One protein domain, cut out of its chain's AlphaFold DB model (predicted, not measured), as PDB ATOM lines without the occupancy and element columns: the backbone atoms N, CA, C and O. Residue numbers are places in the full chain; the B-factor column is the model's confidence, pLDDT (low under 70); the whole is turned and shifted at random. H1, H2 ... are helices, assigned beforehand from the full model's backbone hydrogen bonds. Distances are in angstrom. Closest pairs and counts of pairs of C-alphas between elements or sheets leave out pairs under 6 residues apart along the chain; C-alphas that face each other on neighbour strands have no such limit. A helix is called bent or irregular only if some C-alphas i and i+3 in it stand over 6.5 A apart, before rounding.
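What this domain is: This is residues 276 to 384 of the 560 residues of an uncharacterized protein of Leptolyngbya valderiana BDU 20041 (UniProt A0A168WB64). Six helices make a flat slab of two staggered rows, H1, H3 and H5 in one and H2, H4 and H6 in the other, with the chain zigzagging between them. H2 to H6 form an up-and-down bundle, each helix running against the one before it. The printed part has 109 residues with six named helices, H1 to H6 along the chain, and no named strand: all helix. It is compact, with a radius of gyration of the C-alphas of 13.5 A and spans of 38 by 34 by 17 A.

How they stand to each other: Start with H1, residues 276 to 284, which only just touches H2, residues 288 to 306, with 3 pairs of C-alphas within 8 A, the closest being Ile 282 and Ser 290 at 6.8 A; of H2, residues 290 to 294 alone touch H1. H3, residues 319 to 328, touches H1 the same way, the closest C-alphas being Ala 283 and Val 325 at 4.9 A. Residues 298 to 306 alone of H2 touch H4, residues 332 to 348, at a shallow tilt of 5 degrees, the closest C-alphas being Met 302 and Leu 341 at 6.9 A. H4 and H5, residues 351 to 361, are a hairpin; look at C-alphas 342 and 354, their closest, 5.8 A apart. H6, residues 367 to 378, touches residues 332 to 339 alone of H4, with C-alphas 335 and 369 closest at 4.5 A. Each O i to N i+4 pair is within hydrogen-bond range in H1, H4 and H6, against 13 of 15 in H2, 5 of 6 in H3 and 5 of 7 in H5.

Where its parts are: Find C-alpha 276 at (0.188, 43.982, 32.660), where H1 begins its 12.7 A. H2 spans 27.0 A and is irregular, C-alphas 289 and 292 being 7.2 A apart, with a kink of 28 degrees near residue 295. H3 spans 14.5 A, H4 24.9 A and H5 15.9 A; H6 spans 17.0 A to C-alpha 378 at (-4.457, 51.248, 1.775).

The domain as a whole: The C-alphas farthest apart, Ala 314 and Ala 381, are 38.2 A apart. The printed part has no cut; residues 307 to 318 make the long link. Look for pLDDT under 70 at residues 308 to 316, 349 to 353 and 380 to 384.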
ATOM      1  N   ALA A 276       0.482  42.561  32.855       83.19
ATOM      2  CA  ALA A 276       0.188  43.982  32.660       83.19
ATOM      3  C   ALA A 276       1.296  44.902  33.223       83.19
ATOM      4  O   ALA A 276       1.757  45.820  32.546       83.19
ATOM      5  N   GLN A 277       1.804  44.623  34.428       86.81
ATOM      6  CA  GLN A 277       2.916  45.378  35.022       86.81
ATOM      7  C   GLN A 277       4.232  45.190  34.254       86.81
ATOM      8  O   GLN A 277       5.014  46.133  34.114       86.81
ATOM      9  N   GLN A 278       4.495  43.980  33.752       89.94
ATOM     10  CA  GLN A 278       5.652  43.717  32.896       89.94
ATOM     11  C   GLN A 278       5.571  44.534  31.604       89.94
ATOM     12  O   GLN A 278       6.563  45.149  31.218       89.94
ATOM     13  N   LEU A 279       4.399  44.588  30.967       89.81
ATOM     14  CA  LEU A 279       4.173  45.392  29.767       89.81
ATOM     15  C   LEU A 279       4.436  46.881  30.022       89.81
ATOM     16  O   LEU A 279       5.142  47.501  29.231       89.81
ATOM     17  N   GLN A 280       4.001  47.434  31.157       87.62
ATOM     18  CA  GLN A 280       4.315  48.822  31.522       87.62
ATOM     19  C   GLN A 280       5.820  49.079  31.680       87.62
ATOM     20  O   GLN A 280       6.339  50.075  31.174       87.62
ATOM     21  N   VAL A 281       6.549  48.166  32.330       89.62
ATOM     22  CA  VAL A 281       8.016  48.264  32.443       89.62
ATOM     23  C   VAL A 281       8.679  48.238  31.061       89.62
ATOM     24  O   VAL A 281       9.624  48.989  30.819       89.62
ATOM     25  N   ILE A 282       8.182  47.400  30.149       90.62
ATOM     26  CA  ILE A 282       8.685  47.305  28.773       90.62
ATOM     27  C   ILE A 282       8.349  48.571  27.980       90.62
ATOM     28  O   ILE A 282       9.200  49.054  27.241       90.62
ATOM     29  N   ALA A 283       7.157  49.143  28.147       87.94
ATOM     30  CA  ALA A 283       6.758  50.380  27.479       87.94
ATOM     31  C   ALA A 283       7.660  51.561  27.871       87.94
ATOM     32  O   ALA A 283       8.105  52.313  27.004       87.94
ATOM     33  N   ALA A 284       7.984  51.681  29.162       85.94
ATOM     34  CA  ALA A 284       8.890  52.704  29.683       85.94
ATOM     35  C   ALA A 284      10.351  52.486  29.245       85.94
ATOM     36  O   ALA A 284      11.130  53.435  29.120       85.94
ATOM     37  N   ARG A 285      10.741  51.227  28.999       86.38
ATOM     38  CA  ARG A 285      12.086  50.859  28.548       86.38
ATOM     39  C   ARG A 285      12.054  49.749  27.486       86.38
ATOM     40  O   ARG A 285      12.363  48.593  27.798       86.38
ATOM     41  N   PRO A 286      11.745  50.099  26.226       86.94
ATOM     42  CA  PRO A 286      11.693  49.130  25.140       86.94
ATOM     43  C   PRO A 286      13.074  48.511  24.898       86.94
ATOM     44  O   PRO A 286      14.057  49.224  24.692       86.94
ATOM     45  N   ASP A 287      13.157  47.182  24.923       85.06
ATOM     46  CA  ASP A 287      14.401  46.430  24.718       85.06
ATOM     47  C   ASP A 287      14.124  45.116  23.982       85.06
ATOM     48  O   ASP A 287      13.152  44.421  24.278       85.06
ATOM     49  N   GLU A 288      14.999  44.739  23.045       83.56
ATOM     50  CA  GLU A 288      14.848  43.503  22.262       83.56
ATOM     51  C   GLU A 288      14.826  42.238  23.143       83.56
ATOM     52  O   GLU A 288      14.200  41.238  22.783       83.56
ATOM     53  N   GLY A 289      15.465  42.265  24.319       84.88
ATOM     54  CA  GLY A 289      15.445  41.174  25.293       84.88
ATOM     55  C   GLY A 289      14.063  40.901  25.893       84.88
ATOM     56  O   GLY A 289      13.816  39.792  26.365       84.88
ATOM     57  N   SER A 290      13.140  41.861  25.814       89.44
ATOM     58  CA  SER A 290      11.767  41.742  26.318       89.44
ATOM     59  C   SER A 290      10.799  41.078  25.331       89.44
ATOM     60  O   SER A 290       9.646  40.820  25.679       89.44
ATOM     61  N   MET A 291      11.248  40.747  24.112       91.12
ATOM     62  CA  MET A 291      10.392  40.155  23.076       91.12
ATOM     63  C   MET A 291       9.770  38.812  23.476       91.12
ATOM     64  O   MET A 291       8.702  38.468  22.984       91.12
ATOM     65  N   GLU A 292      10.396  38.033  24.365       91.12
ATOM     66  CA  GLU A 292       9.796  36.783  24.857       91.12
ATOM     67  C   GLU A 292       8.528  37.037  25.689       91.12
ATOM     68  O   GLU A 292       7.529  36.345  25.499       91.12
ATOM     69  N   ILE A 293       8.546  38.065  26.544       90.88
ATOM     70  CA  ILE A 293       7.386  38.477  27.344       90.88
ATOM     71  C   ILE A 293       6.291  39.022  26.423       90.88
ATOM     72  O   ILE A 293       5.130  38.645  26.556       90.88
ATOM     73  N   LEU A 294       6.664  39.844  25.436       91.38
ATOM     74  CA  LEU A 294       5.716  40.397  24.468       91.38
ATOM     75  C   LEU A 294       5.046  39.327  23.611       91.38
ATOM     76  O   LEU A 294       3.843  39.402  23.401       91.38
ATOM     77  N   ARG A 295       5.786  38.305  23.162       92.69
ATOM     78  CA  ARG A 295       5.188  37.151  22.473       92.69
ATOM     79  C   ARG A 295       4.149  36.463  23.345       92.69
ATOM     80  O   ARG A 295       3.088  36.121  22.845       92.69
ATOM     81  N   ALA A 296       4.457  36.239  24.624       89.50
ATOM     82  CA  ALA A 296       3.530  35.591  25.547       89.50
ATOM     83  C   ALA A 296       2.250  36.422  25.728       89.50
ATOM     84  O   ALA A 296       1.161  35.880  25.565       89.50
ATOM     85  N   ALA A 297       2.394  37.732  25.955       89.88
ATOM     86  CA  ALA A 297       1.275  38.669  26.043       89.88
ATOM     87  C   ALA A 297       0.438  38.714  24.762       89.88
ATOM     88  O   ALA A 297      -0.787  38.698  24.808       89.88
ATOM     89  N   TRP A 298       1.100  38.732  23.609       91.94
ATOM     90  CA  TRP A 298       0.427  38.730  22.323       91.94
ATOM     91  C   TRP A 298      -0.336  37.427  22.067       91.94
ATOM     92  O   TRP A 298      -1.489  37.486  21.655       91.94
ATOM     93  N   TYR A 299       0.237  36.257  22.377       88.81
ATOM     94  CA  TYR A 299      -0.496  34.990  22.280       88.81
ATOM     95  C   TYR A 299      -1.722  34.962  23.194       88.81
ATOM     96  O   TYR A 299      -2.774  34.509  22.757       88.81
ATOM     97  N   GLU A 300      -1.602  35.456  24.427       86.06
ATOM     98  CA  GLU A 300      -2.722  35.523  25.370       86.06
ATOM     99  C   GLU A 300      -3.841  36.434  24.847       86.06
ATOM    100  O   GLU A 300      -4.980  35.985  24.744       86.06
ATOM    101  N   ALA A 301      -3.511  37.642  24.377       84.00
ATOM    102  CA  ALA A 301      -4.486  38.555  23.778       84.00
ATOM    103  C   ALA A 301      -5.158  37.967  22.519       84.00
ATOM    104  O   ALA A 301      -6.371  38.076  22.346       84.00
ATOM    105  N   MET A 302      -4.394  37.305  21.643       84.88
ATOM    106  CA  MET A 302      -4.935  36.657  20.441       84.88
ATOM    107  C   MET A 302      -5.846  35.471  20.784       84.88
ATOM    108  O   MET A 302      -6.888  35.295  20.148       84.88
ATOM    109  N   ASP A 303      -5.476  34.664  21.782       83.81
ATOM    110  CA  ASP A 303      -6.283  33.538  22.262       83.81
ATOM    111  C   ASP A 303      -7.583  34.023  22.923       83.81
ATOM    112  O   ASP A 303      -8.638  33.420  22.703       83.81
ATOM    113  N   GLU A 304      -7.532  35.117  23.691       79.12
ATOM    114  CA  GLU A 304      -8.709  35.767  24.275       79.12
ATOM    115  C   GLU A 304      -9.679  36.250  23.191       79.12
ATOM    116  O   GLU A 304     -10.849  35.863  23.208       79.12
ATOM    117  N   LEU A 305      -9.186  37.000  22.198       76.00
ATOM    118  CA  LEU A 305      -9.994  37.483  21.071       76.00
ATOM    119  C   LEU A 305     -10.604  36.329  20.262       76.00
ATOM    120  O   LEU A 305     -11.765  36.371  19.854       76.00
ATOM    121  N   ALA A 306      -9.845  35.256  20.037       76.31
ATOM    122  CA  ALA A 306     -10.318  34.108  19.271       76.31
ATOM    123  C   ALA A 306     -11.345  33.238  20.026       76.31
ATOM    124  O   ALA A 306     -12.005  32.391  19.404       76.31
ATOM    125  N   CYS A 307     -11.489  33.394  21.347       75.06
ATOM    126  CA  CYS A 307     -12.257  32.473  22.173       75.06
ATOM    127  C   CYS A 307     -13.594  33.040  22.671       75.06
ATOM    128  O   CYS A 307     -13.694  33.675  23.712       75.06
ATOM    129  N   VAL A 308     -14.674  32.648  21.991       60.09
ATOM    130  CA  VAL A 308     -16.059  33.065  22.297       60.09
ATOM    131  C   VAL A 308     -16.592  32.540  23.653       60.09
ATOM    132  O   VAL A 308     -17.561  33.082  24.172       60.09
ATOM    133  N   ASP A 309     -15.970  31.508  24.246       62.62
ATOM    134  CA  ASP A 309     -16.438  30.825  25.475       62.62
ATOM    135  C   ASP A 309     -15.326  30.606  26.534       62.62
ATOM    136  O   ASP A 309     -15.464  29.768  27.435       62.62
ATOM    137  N   CYS A 310     -14.194  31.308  26.436       63.28
ATOM    138  CA  CYS A 310     -13.129  31.182  27.432       63.28
ATOM    139  C   CYS A 310     -13.489  31.947  28.709       63.28
ATOM    140  O   CYS A 310     -14.139  32.988  28.682       63.28
ATOM    141  N   SER A 311     -13.070  31.423  29.864       58.50
ATOM    142  CA  SER A 311     -13.073  32.226  31.085       58.50
ATOM    143  C   SER A 311     -12.056  33.348  30.929       58.50
ATOM    144  O   SER A 311     -10.908  33.039  30.605       58.50
ATOM    145  N   THR A 312     -12.449  34.591  31.219       57.78
ATOM    146  CA  THR A 312     -11.516  35.717  31.342       57.78
ATOM    147  C   THR A 312     -10.363  35.299  32.258       57.78
ATOM    148  O   THR A 312     -10.633  34.762  33.348       57.78
ATOM    149  N   PRO A 313      -9.101  35.445  31.826       60.59
ATOM    150  CA  PRO A 313      -7.968  35.108  32.669       60.59
ATOM    151  C   PRO A 313      -7.973  35.946  33.950       60.59
ATOM    152  O   PRO A 313      -8.699  36.927  34.097       60.59
ATOM    153  N   ALA A 314      -7.185  35.508  34.930       57.47
ATOM    154  CA  ALA A 314      -7.091  36.207  36.211       57.47
ATOM    155  C   ALA A 314      -6.377  37.571  36.101       57.47
ATOM    156  O   ALA A 314      -6.475  38.359  37.038       57.47
ATOM    157  N   ASP A 315      -5.670  37.809  34.995       64.44
ATOM    158  CA  ASP A 315      -4.893  39.011  34.677       64.44
ATOM    159  C   ASP A 315      -5.078  39.332  33.179       64.44
ATOM    160  O   ASP A 315      -4.188  39.043  32.384       64.44
ATOM    161  N   PRO A 316      -6.274  39.796  32.761       68.25
ATOM    162  CA  PRO A 316      -6.547  40.067  31.355       68.25
ATOM    163  C   PRO A 316      -5.672  41.214  30.855       68.25
ATOM    164  O   PRO A 316      -5.512  42.237  31.528       68.25
ATOM    165  N   ILE A 317      -5.125  41.053  29.655       73.06
ATOM    166  CA  ILE A 317      -4.334  42.098  29.011       73.06
ATOM    167  C   ILE A 317      -5.283  42.975  28.211       73.06
ATOM    168  O   ILE A 317      -5.896  42.507  27.257       73.06
ATOM    169  N   ASP A 318      -5.361  44.260  28.556       73.62
ATOM    170  CA  ASP A 318      -6.009  45.245  27.687       73.62
ATOM    171  C   ASP A 318      -5.307  45.240  26.308       73.62
ATOM    172  O   ASP A 318      -4.110  45.565  26.231       73.62
ATOM    173  N   PRO A 319      -6.008  44.891  25.209       76.69
ATOM    174  CA  PRO A 319      -5.423  44.857  23.873       76.69
ATOM    175  C   PRO A 319      -4.781  46.185  23.467       76.69
ATOM    176  O   PRO A 319      -3.724  46.190  22.833       76.69
ATOM    177  N   MET A 320      -5.355  47.322  23.877       79.38
ATOM    178  CA  MET A 320      -4.778  48.634  23.581       79.38
ATOM    179  C   MET A 320      -3.512  48.903  24.391       79.38
ATOM    180  O   MET A 320      -2.599  49.569  23.897       79.38
ATOM    181  N   HIS A 321      -3.403  48.354  25.602       82.88
ATOM    182  CA  HIS A 321      -2.161  48.399  26.363       82.88
ATOM    183  C   HIS A 321      -1.047  47.630  25.642       82.88
ATOM    184  O   HIS A 321       0.034  48.181  25.432       82.88
ATOM    185  N   LEU A 322      -1.330  46.408  25.175       88.81
ATOM    186  CA  LEU A 322      -0.388  45.627  24.366       88.81
ATOM    187  C   LEU A 322       0.018  46.377  23.089       88.81
ATOM    188  O   LEU A 322       1.207  46.462  22.785       88.81
ATOM    189  N   VAL A 323      -0.945  46.961  22.370       89.69
ATOM    190  CA  VAL A 323      -0.689  47.771  21.169       89.69
ATOM    191  C   VAL A 323       0.262  48.922  21.485       89.69
ATOM    192  O   VAL A 323       1.261  49.087  20.787       89.69
ATOM    193  N   ASN A 324       0.011  49.666  22.565       88.25
ATOM    194  CA  ASN A 324       0.864  50.776  22.995       88.25
ATOM    195  C   ASN A 324       2.301  50.332  23.312       88.25
ATOM    196  O   ASN A 324       3.246  51.074  23.037       88.25
ATOM    197  N   VAL A 325       2.493  49.118  23.839       91.94
ATOM    198  CA  VAL A 325       3.842  48.572  24.043       91.94
ATOM    199  C   VAL A 325       4.477  48.176  22.710       91.94
ATOM    200  O   VAL A 325       5.611  48.562  22.436       91.94
ATOM    201  N   LEU A 326       3.752  47.465  21.843       94.00
ATOM    202  CA  LEU A 326       4.263  47.006  20.546       94.00
ATOM    203  C   LEU A 326       4.691  48.170  19.638       94.00
ATOM    204  O   LEU A 326       5.742  48.085  19.005       94.00
ATOM    205  N   ILE A 327       3.950  49.284  19.613       92.56
ATOM    206  CA  ILE A 327       4.331  50.466  18.816       92.56
ATOM    207  C   ILE A 327       5.603  51.155  19.334       92.56
ATOM    208  O   ILE A 327       6.245  51.882  18.572       92.56
ATOM    209  N   ALA A 328       5.962  50.971  20.607       89.62
ATOM    210  CA  ALA A 328       7.173  51.536  21.204       89.62
ATOM    211  C   ALA A 328       8.403  50.637  20.997       89.62
ATOM    212  O   ALA A 328       9.541  51.104  21.087       89.62
ATOM    213  N   MET A 329       8.188  49.354  20.702       93.06
ATOM    214  CA  MET A 329       9.255  48.374  20.536       93.06
ATOM    215  C   MET A 329       9.967  48.522  19.190       93.06
ATOM    216  O   MET A 329       9.304  48.719  18.170       93.06
ATOM    217  N   PRO A 330      11.306  48.399  19.145       90.38
ATOM    218  CA  PRO A 330      12.055  48.425  17.895       90.38
ATOM    219  C   PRO A 330      11.958  47.093  17.132       90.38
ATOM    220  O   PRO A 330      11.790  46.026  17.721       90.38
ATOM    221  N   GLY A 331      12.160  47.150  15.813       91.88
ATOM    222  CA  GLY A 331      12.311  45.971  14.952       91.88
ATOM    223  C   GLY A 331      11.052  45.577  14.175       91.88
ATOM    224  O   GLY A 331      10.004  46.200  14.294       91.88
ATOM    225  N   GLN A 332      11.175  44.543  13.338       95.50
ATOM    226  CA  GLN A 332      10.093  44.089  12.450       95.50
ATOM    227  C   GLN A 332       9.002  43.310  13.193       95.50
ATOM    228  O   GLN A 332       7.823  43.454  12.902       95.50
ATOM    229  N   GLU A 333       9.389  42.500  14.173       95.62
ATOM    230  CA  GLU A 333       8.473  41.569  14.829       95.62
ATOM    231  C   GLU A 333       7.279  42.240  15.545       95.62
ATOM    232  O   GLU A 333       6.168  41.730  15.403       95.62
ATOM    233  N   PRO A 334       7.424  43.391  16.240       95.44
ATOM    234  CA  PRO A 334       6.266  44.122  16.758       95.44
ATOM    235  C   PRO A 334       5.289  44.577  15.665       95.44
ATOM    236  O   PRO A 334       4.083  44.592  15.892       95.44
ATOM    237  N   ALA A 335       5.793  44.926  14.474       95.50
ATOM    238  CA  ALA A 335       4.948  45.292  13.342       95.50
ATOM    239  C   ALA A 335       4.154  44.081  12.836       95.50
ATOM    240  O   ALA A 335       2.949  44.193  12.637       95.50
ATOM    241  N   ASP A 336       4.805  42.921  12.708       96.12
ATOM    242  CA  ASP A 336       4.152  41.673  12.291       96.12
ATOM    243  C   ASP A 336       3.036  41.273  13.281       96.12
ATOM    244  O   ASP A 336       1.917  40.978  12.870       96.12
ATOM    245  N   MET A 337       3.297  41.364  14.592       95.50
ATOM    246  CA  MET A 337       2.299  41.098  15.643       95.50
ATOM    247  C   MET A 337       1.079  42.024  15.563       95.50
ATOM    248  O   MET A 337      -0.053  41.574  15.754       95.50
ATOM    249  N   LEU A 338       1.296  43.315  15.290       93.38
ATOM    250  CA  LEU A 338       0.218  44.294  15.129       93.38
ATOM    251  C   LEU A 338      -0.608  44.026  13.865       93.38
ATOM    252  O   LEU A 338      -1.832  44.124  13.911       93.38
ATOM    253  N   VAL A 339       0.038  43.643  12.759       92.50
ATOM    254  CA  VAL A 339      -0.653  43.243  11.523       92.50
ATOM    255  C   VAL A 339      -1.541  42.027  11.775       92.50
ATOM    256  O   VAL A 339      -2.723  42.061  11.442       92.50
ATOM    257  N   GLU A 340      -1.014  40.985  12.418       92.12
ATOM    258  CA  GLU A 340      -1.784  39.776  12.732       92.12
ATOM    259  C   GLU A 340      -2.970  40.065  13.673       92.12
ATOM    260  O   GLU A 340      -4.064  39.534  13.467       92.12
ATOM    261  N   LEU A 341      -2.788  40.948  14.664       88.44
ATOM    262  CA  LEU A 341      -3.862  41.398  15.557       88.44
ATOM    263  C   LEU A 341      -4.988  42.096  14.778       88.44
ATOM    264  O   LEU A 341      -6.165  41.766  14.936       88.44
ATOM    265  N   VAL A 342      -4.621  43.020  13.888       86.69
ATOM    266  CA  VAL A 342      -5.561  43.726  13.010       86.69
ATOM    267  C   VAL A 342      -6.313  42.754  12.089       86.69
ATOM    268  O   VAL A 342      -7.528  42.873  11.905       86.69
ATOM    269  N   GLU A 343      -5.624  41.774  11.507       87.19
ATOM    270  CA  GLU A 343      -6.238  40.756  10.648       87.19
ATOM    271  C   GLU A 343      -7.237  39.865  11.404       87.19
ATOM    272  O   GLU A 343      -8.305  39.528  10.869       87.19
ATOM    273  N   LEU A 344      -6.928  39.504  12.653       84.56
ATOM    274  CA  LEU A 344      -7.840  38.737  13.497       84.56
ATOM    275  C   LEU A 344      -9.102  39.543  13.824       84.56
ATOM    276  O   LEU A 344     -10.203  39.044  13.592       84.56
ATOM    277  N   GLN A 345      -8.968  40.798  14.264       79.06
ATOM    278  CA  GLN A 345     -10.120  41.662  14.561       79.06
ATOM    279  C   GLN A 345     -11.028  41.860  13.340       79.06
ATOM    280  O   GLN A 345     -12.253  41.728  13.439       79.06
ATOM    281  N   LYS A 346     -10.441  42.066  12.149       77.94
ATOM    282  CA  LYS A 346     -11.190  42.098  10.876       77.94
ATOM    283  C   LYS A 346     -11.993  40.816  10.652       77.94
ATOM    284  O   LYS A 346     -13.133  40.871  10.191       77.94
ATOM    285  N   THR A 347     -11.410  39.660  10.964       80.94
ATOM    286  CA  THR A 347     -12.059  38.350  10.805       80.94
ATOM    287  C   THR A 347     -13.218  38.159  11.787       80.94
ATOM    288  O   THR A 347     -14.227  37.548  11.428       80.94
ATOM    289  N   LEU A 348     -13.094  38.698  13.000       74.38
ATOM    290  CA  LEU A 348     -14.118  38.637  14.046       74.38
ATOM    291  C   LEU A 348     -15.237  39.678  13.859       74.38
ATOM    292  O   LEU A 348     -16.328  39.514  14.403       74.38
ATOM    293  N   GLY A 349     -15.017  40.695  13.020       67.12
ATOM    294  CA  GLY A 349     -15.975  41.773  12.765       67.12
ATOM    295  C   GLY A 349     -15.899  42.922  13.776       67.12
ATOM    296  O   GLY A 349     -16.795  43.767  13.799       67.12
ATOM    297  N   GLU A 350     -14.830  42.982  14.570       66.62
ATOM    298  CA  GLU A 350     -14.554  44.010  15.581       66.62
ATOM    299  C   GLU A 350     -13.908  45.247  14.935       66.62
ATOM    300  O   GLU A 350     -12.756  45.602  15.161       66.62
ATOM    301  N   ASN A 351     -14.659  45.913  14.053       55.44
ATOM    302  CA  ASN A 351     -14.120  46.990  13.216       55.44
ATOM    303  C   ASN A 351     -13.763  48.285  13.979       55.44
ATOM    304  O   ASN A 351     -13.107  49.147  13.395       55.44
ATOM    305  N   GLN A 352     -14.226  48.465  15.223       54.03
ATOM    306  CA  GLN A 352     -14.018  49.713  15.973       54.03
ATOM    307  C   GLN A 352     -12.602  49.818  16.557       54.03
ATOM    308  O   GLN A 352     -11.967  50.862  16.406       54.03
ATOM    309  N   ASP A 353     -12.073  48.728  17.113       65.12
ATOM    310  CA  ASP A 353     -10.729  48.713  17.708       65.12
ATOM    311  C   ASP A 353      -9.633  48.776  16.647       65.12
ATOM    312  O   ASP A 353      -8.601  49.419  16.834       65.12
ATOM    313  N   HIS A 354      -9.909  48.224  15.468       72.88
ATOM    314  CA  HIS A 354      -9.007  48.248  14.328       72.88
ATOM    315  C   HIS A 354      -8.580  49.673  13.920       72.88
ATOM    316  O   HIS A 354      -7.389  49.934  13.736       72.88
ATOM    317  N   ALA A 355      -9.523  50.617  13.824       73.38
ATOM    318  CA  ALA A 355      -9.200  52.003  13.483       73.38
ATOM    319  C   ALA A 355      -8.358  52.682  14.580       73.38
ATOM    320  O   ALA A 355      -7.482  53.495  14.271       73.38
ATOM    321  N   GLY A 356      -8.602  52.330  15.848       76.31
ATOM    322  CA  GLY A 356      -7.819  52.790  16.996       76.31
ATOM    323  C   GLY A 356      -6.380  52.277  16.959       76.31
ATOM    324  O   GLY A 356      -5.446  53.068  17.096       76.31
ATOM    325  N   ILE A 357      -6.191  50.984  16.679       83.62
ATOM    326  CA  ILE A 357      -4.870  50.355  16.540       83.62
ATOM    327  C   ILE A 357      -4.101  50.973  15.377       83.62
ATOM    328  O   ILE A 357      -2.974  51.430  15.562       83.62
ATOM    329  N   LEU A 358      -4.719  51.066  14.196       83.88
ATOM    330  CA  LEU A 358      -4.091  51.682  13.028       83.88
ATOM    331  C   LEU A 358      -3.695  53.141  13.307       83.88
ATOM    332  O   LEU A 358      -2.599  53.576  12.945       83.88
ATOM    333  N   SER A 359      -4.565  53.898  13.985       83.25
ATOM    334  CA  SER A 359      -4.261  55.266  14.401       83.25
ATOM    335  C   SER A 359      -3.049  55.316  15.334       83.25
ATOM    336  O   SER A 359      -2.151  56.123  15.096       83.25
ATOM    337  N   ALA A 360      -2.976  54.433  16.334       86.44
ATOM    338  CA  ALA A 360      -1.846  54.345  17.256       86.44
ATOM    339  C   ALA A 360      -0.532  53.997  16.535       86.44
ATOM    340  O   ALA A 360       0.505  54.608  16.806       86.44
ATOM    341  N   MET A 361      -0.574  53.082  15.558       91.06
ATOM    342  CA  MET A 361       0.600  52.699  14.770       91.06
ATOM    343  C   MET A 361       1.225  53.887  14.028       91.06
ATOM    344  O   MET A 361       2.450  53.984  13.979       91.06
ATOM    345  N   PHE A 362       0.428  54.834  13.514       89.25
ATOM    346  CA  PHE A 362       0.948  56.025  12.829       89.25
ATOM    347  C   PHE A 362       1.752  56.981  13.724       89.25
ATOM    348  O   PHE A 362       2.492  57.822  13.208       89.25
ATOM    349  N   PHE A 363       1.638  56.864  15.048       86.50
ATOM    350  CA  PHE A 363       2.427  57.653  15.998       86.50
ATOM    351  C   PHE A 363       3.696  56.937  16.477       86.50
ATOM    352  O   PHE A 363       4.464  57.514  17.254       86.50
ATOM    353  N   SER A 364       3.953  55.717  15.995       90.44
ATOM    354  CA  SER A 364       5.120  54.920  16.370       90.44
ATOM    355  C   SER A 364       6.451  55.610  16.027       90.44
ATOM    356  O   SER A 364       6.592  56.334  15.038       90.44
ATOM    357  N   GLY A 365       7.464  55.368  16.863       87.38
ATOM    358  CA  GLY A 365       8.862  55.673  16.550       87.38
ATOM    359  C   GLY A 365       9.560  54.584  15.724       87.38
ATOM    360  O   GLY A 365      10.701  54.784  15.310       87.38
ATOM    361  N   ASN A 366       8.906  53.443  15.496       92.06
ATOM    362  CA  ASN A 366       9.442  52.296  14.773       92.06
ATOM    363  C   ASN A 366       9.032  52.345  13.291       92.06
ATOM    364  O   ASN A 366       7.856  52.251  12.944       92.06
ATOM    365  N   GLU A 367      10.025  52.439  12.406       93.62
ATOM    366  CA  GLU A 367       9.845  52.510  10.951       93.62
ATOM    367  C   GLU A 367       9.082  51.305  10.372       93.62
ATOM    368  O   GLU A 367       8.241  51.480   9.492       93.62
ATOM    369  N   ALA A 368       9.303  50.097  10.904       95.38
ATOM    370  CA  ALA A 368       8.600  48.895  10.454       95.38
ATOM    371  C   ALA A 368       7.098  48.958  10.776       95.38
ATOM    372  O   ALA A 368       6.268  48.612   9.937       95.38
ATOM    373  N   VAL A 369       6.748  49.463  11.965       95.19
ATOM    374  CA  VAL A 369       5.352  49.665  12.387       95.19
ATOM    375  C   VAL A 369       4.686  50.739  11.529       95.19
ATOM    376  O   VAL A 369       3.566  50.537  11.068       95.19
ATOM    377  N   LEU A 370       5.379  51.850  11.254       93.31
ATOM    378  CA  LEU A 370       4.869  52.901  10.368       93.31
ATOM    379  C   LEU A 370       4.632  52.382   8.941       93.31
ATOM    380  O   LEU A 370       3.596  52.684   8.351       93.31
ATOM    381  N   SER A 371       5.555  51.583   8.392       94.38
ATOM    382  CA  SER A 371       5.376  50.959   7.074       94.38
ATOM    383  C   SER A 371       4.167  50.022   7.055       94.38
ATOM    384  O   SER A 371       3.333  50.126   6.158       94.38
ATOM    385  N   ALA A 372       4.027  49.156   8.063       93.44
ATOM    386  CA  ALA A 372       2.884  48.254   8.183       93.44
ATOM    387  C   ALA A 372       1.551  49.017   8.303       93.44
ATOM    388  O   ALA A 372       0.572  48.655   7.654       93.44
ATOM    389  N   ALA A 373       1.518  50.115   9.066       91.75
ATOM    390  CA  ALA A 373       0.344  50.979   9.174       91.75
ATOM    391  C   ALA A 373      -0.065  51.563   7.813       91.75
ATOM    392  O   ALA A 373      -1.241  51.565   7.456       91.75
ATOM    393  N   LEU A 374       0.905  52.037   7.024       91.31
ATOM    394  CA  LEU A 374       0.644  52.576   5.689       91.31
ATOM    395  C   LEU A 374       0.061  51.517   4.749       91.31
ATOM    396  O   LEU A 374      -0.867  51.821   4.003       91.31
ATOM    397  N   GLU A 375       0.570  50.288   4.805       90.94
ATOM    398  CA  GLU A 375       0.071  49.172   3.998       90.94
ATOM    399  C   GLU A 375      -1.350  48.762   4.403       90.94
ATOM    400  O   GLU A 375      -2.225  48.675   3.544       90.94
ATOM    401  N   LEU A 376      -1.615  48.608   5.703       87.81
ATOM    402  CA  LEU A 376      -2.952  48.298   6.220       87.81
ATOM    403  C   LEU A 376      -3.982  49.372   5.842       87.81
ATOM    404  O   LEU A 376      -5.103  49.054   5.446       87.81
ATOM    405  N   ALA A 377      -3.591  50.645   5.912       86.00
ATOM    406  CA  ALA A 377      -4.470  51.769   5.616       86.00
ATOM    407  C   ALA A 377      -4.863  51.888   4.132       86.00
ATOM    408  O   ALA A 377      -5.874  52.531   3.834       86.00
ATOM    409  N   LEU A 378      -4.101  51.293   3.203       82.88
ATOM    410  CA  LEU A 378      -4.457  51.248   1.775       82.88
ATOM    411  C   LEU A 378      -5.698  50.390   1.519       82.88
ATOM    412  O   LEU A 378      -6.497  50.710   0.631       82.88
ATOM    413  N   ASP A 379      -5.881  49.342   2.321       76.19
ATOM    414  CA  ASP A 379      -7.050  48.463   2.261       76.19
ATOM    415  C   ASP A 379      -8.298  49.108   2.888       76.19
ATOM    416  O   ASP A 379      -9.415  48.606   2.741       76.19
ATOM    417  N   GLU A 380      -8.138  50.265   3.537       69.94
ATOM    418  CA  GLU A 380      -9.207  51.003   4.193       69.94
ATOM    419  C   GLU A 380      -9.554  52.313   3.490       69.94
ATOM    420  O   GLU A 380      -8.757  53.244   3.362       69.94
ATOM    421  N   ALA A 381     -10.825  52.445   3.117       57.56
ATOM    422  CA  ALA A 381     -11.331  53.637   2.445       57.56
ATOM    423  C   ALA A 381     -11.628  54.828   3.385       57.56
ATOM    424  O   ALA A 381     -12.033  55.881   2.894       57.56
ATOM    425  N   VAL A 382     -11.501  54.674   4.712       57.44
ATOM    426  CA  VAL A 382     -12.335  55.453   5.654       57.44
ATOM    427  C   VAL A 382     -11.555  56.364   6.617       57.44
ATOM    428  O   VAL A 382     -12.111  57.379   7.045       57.44
ATOM    429  N   SER A 383     -10.283  56.080   6.925       62.25
ATOM    430  CA  SER A 383      -9.538  56.823   7.961       62.25
ATOM    431  C   SER A 383      -8.750  58.024   7.403       62.25
ATOM    432  O   SER A 383      -7.984  57.841   6.449       62.25
ATOM    433  N   PRO A 384      -8.913  59.254   7.935       65.00
ATOM    434  CA  PRO A 384      -8.061  60.385   7.566       65.00
ATOM    435  C   PRO A 384      -6.601  60.107   7.946       65.00
ATOM    436  O   PRO A 384      -6.307  59.526   8.987       65.00
TER     437      PRO A 384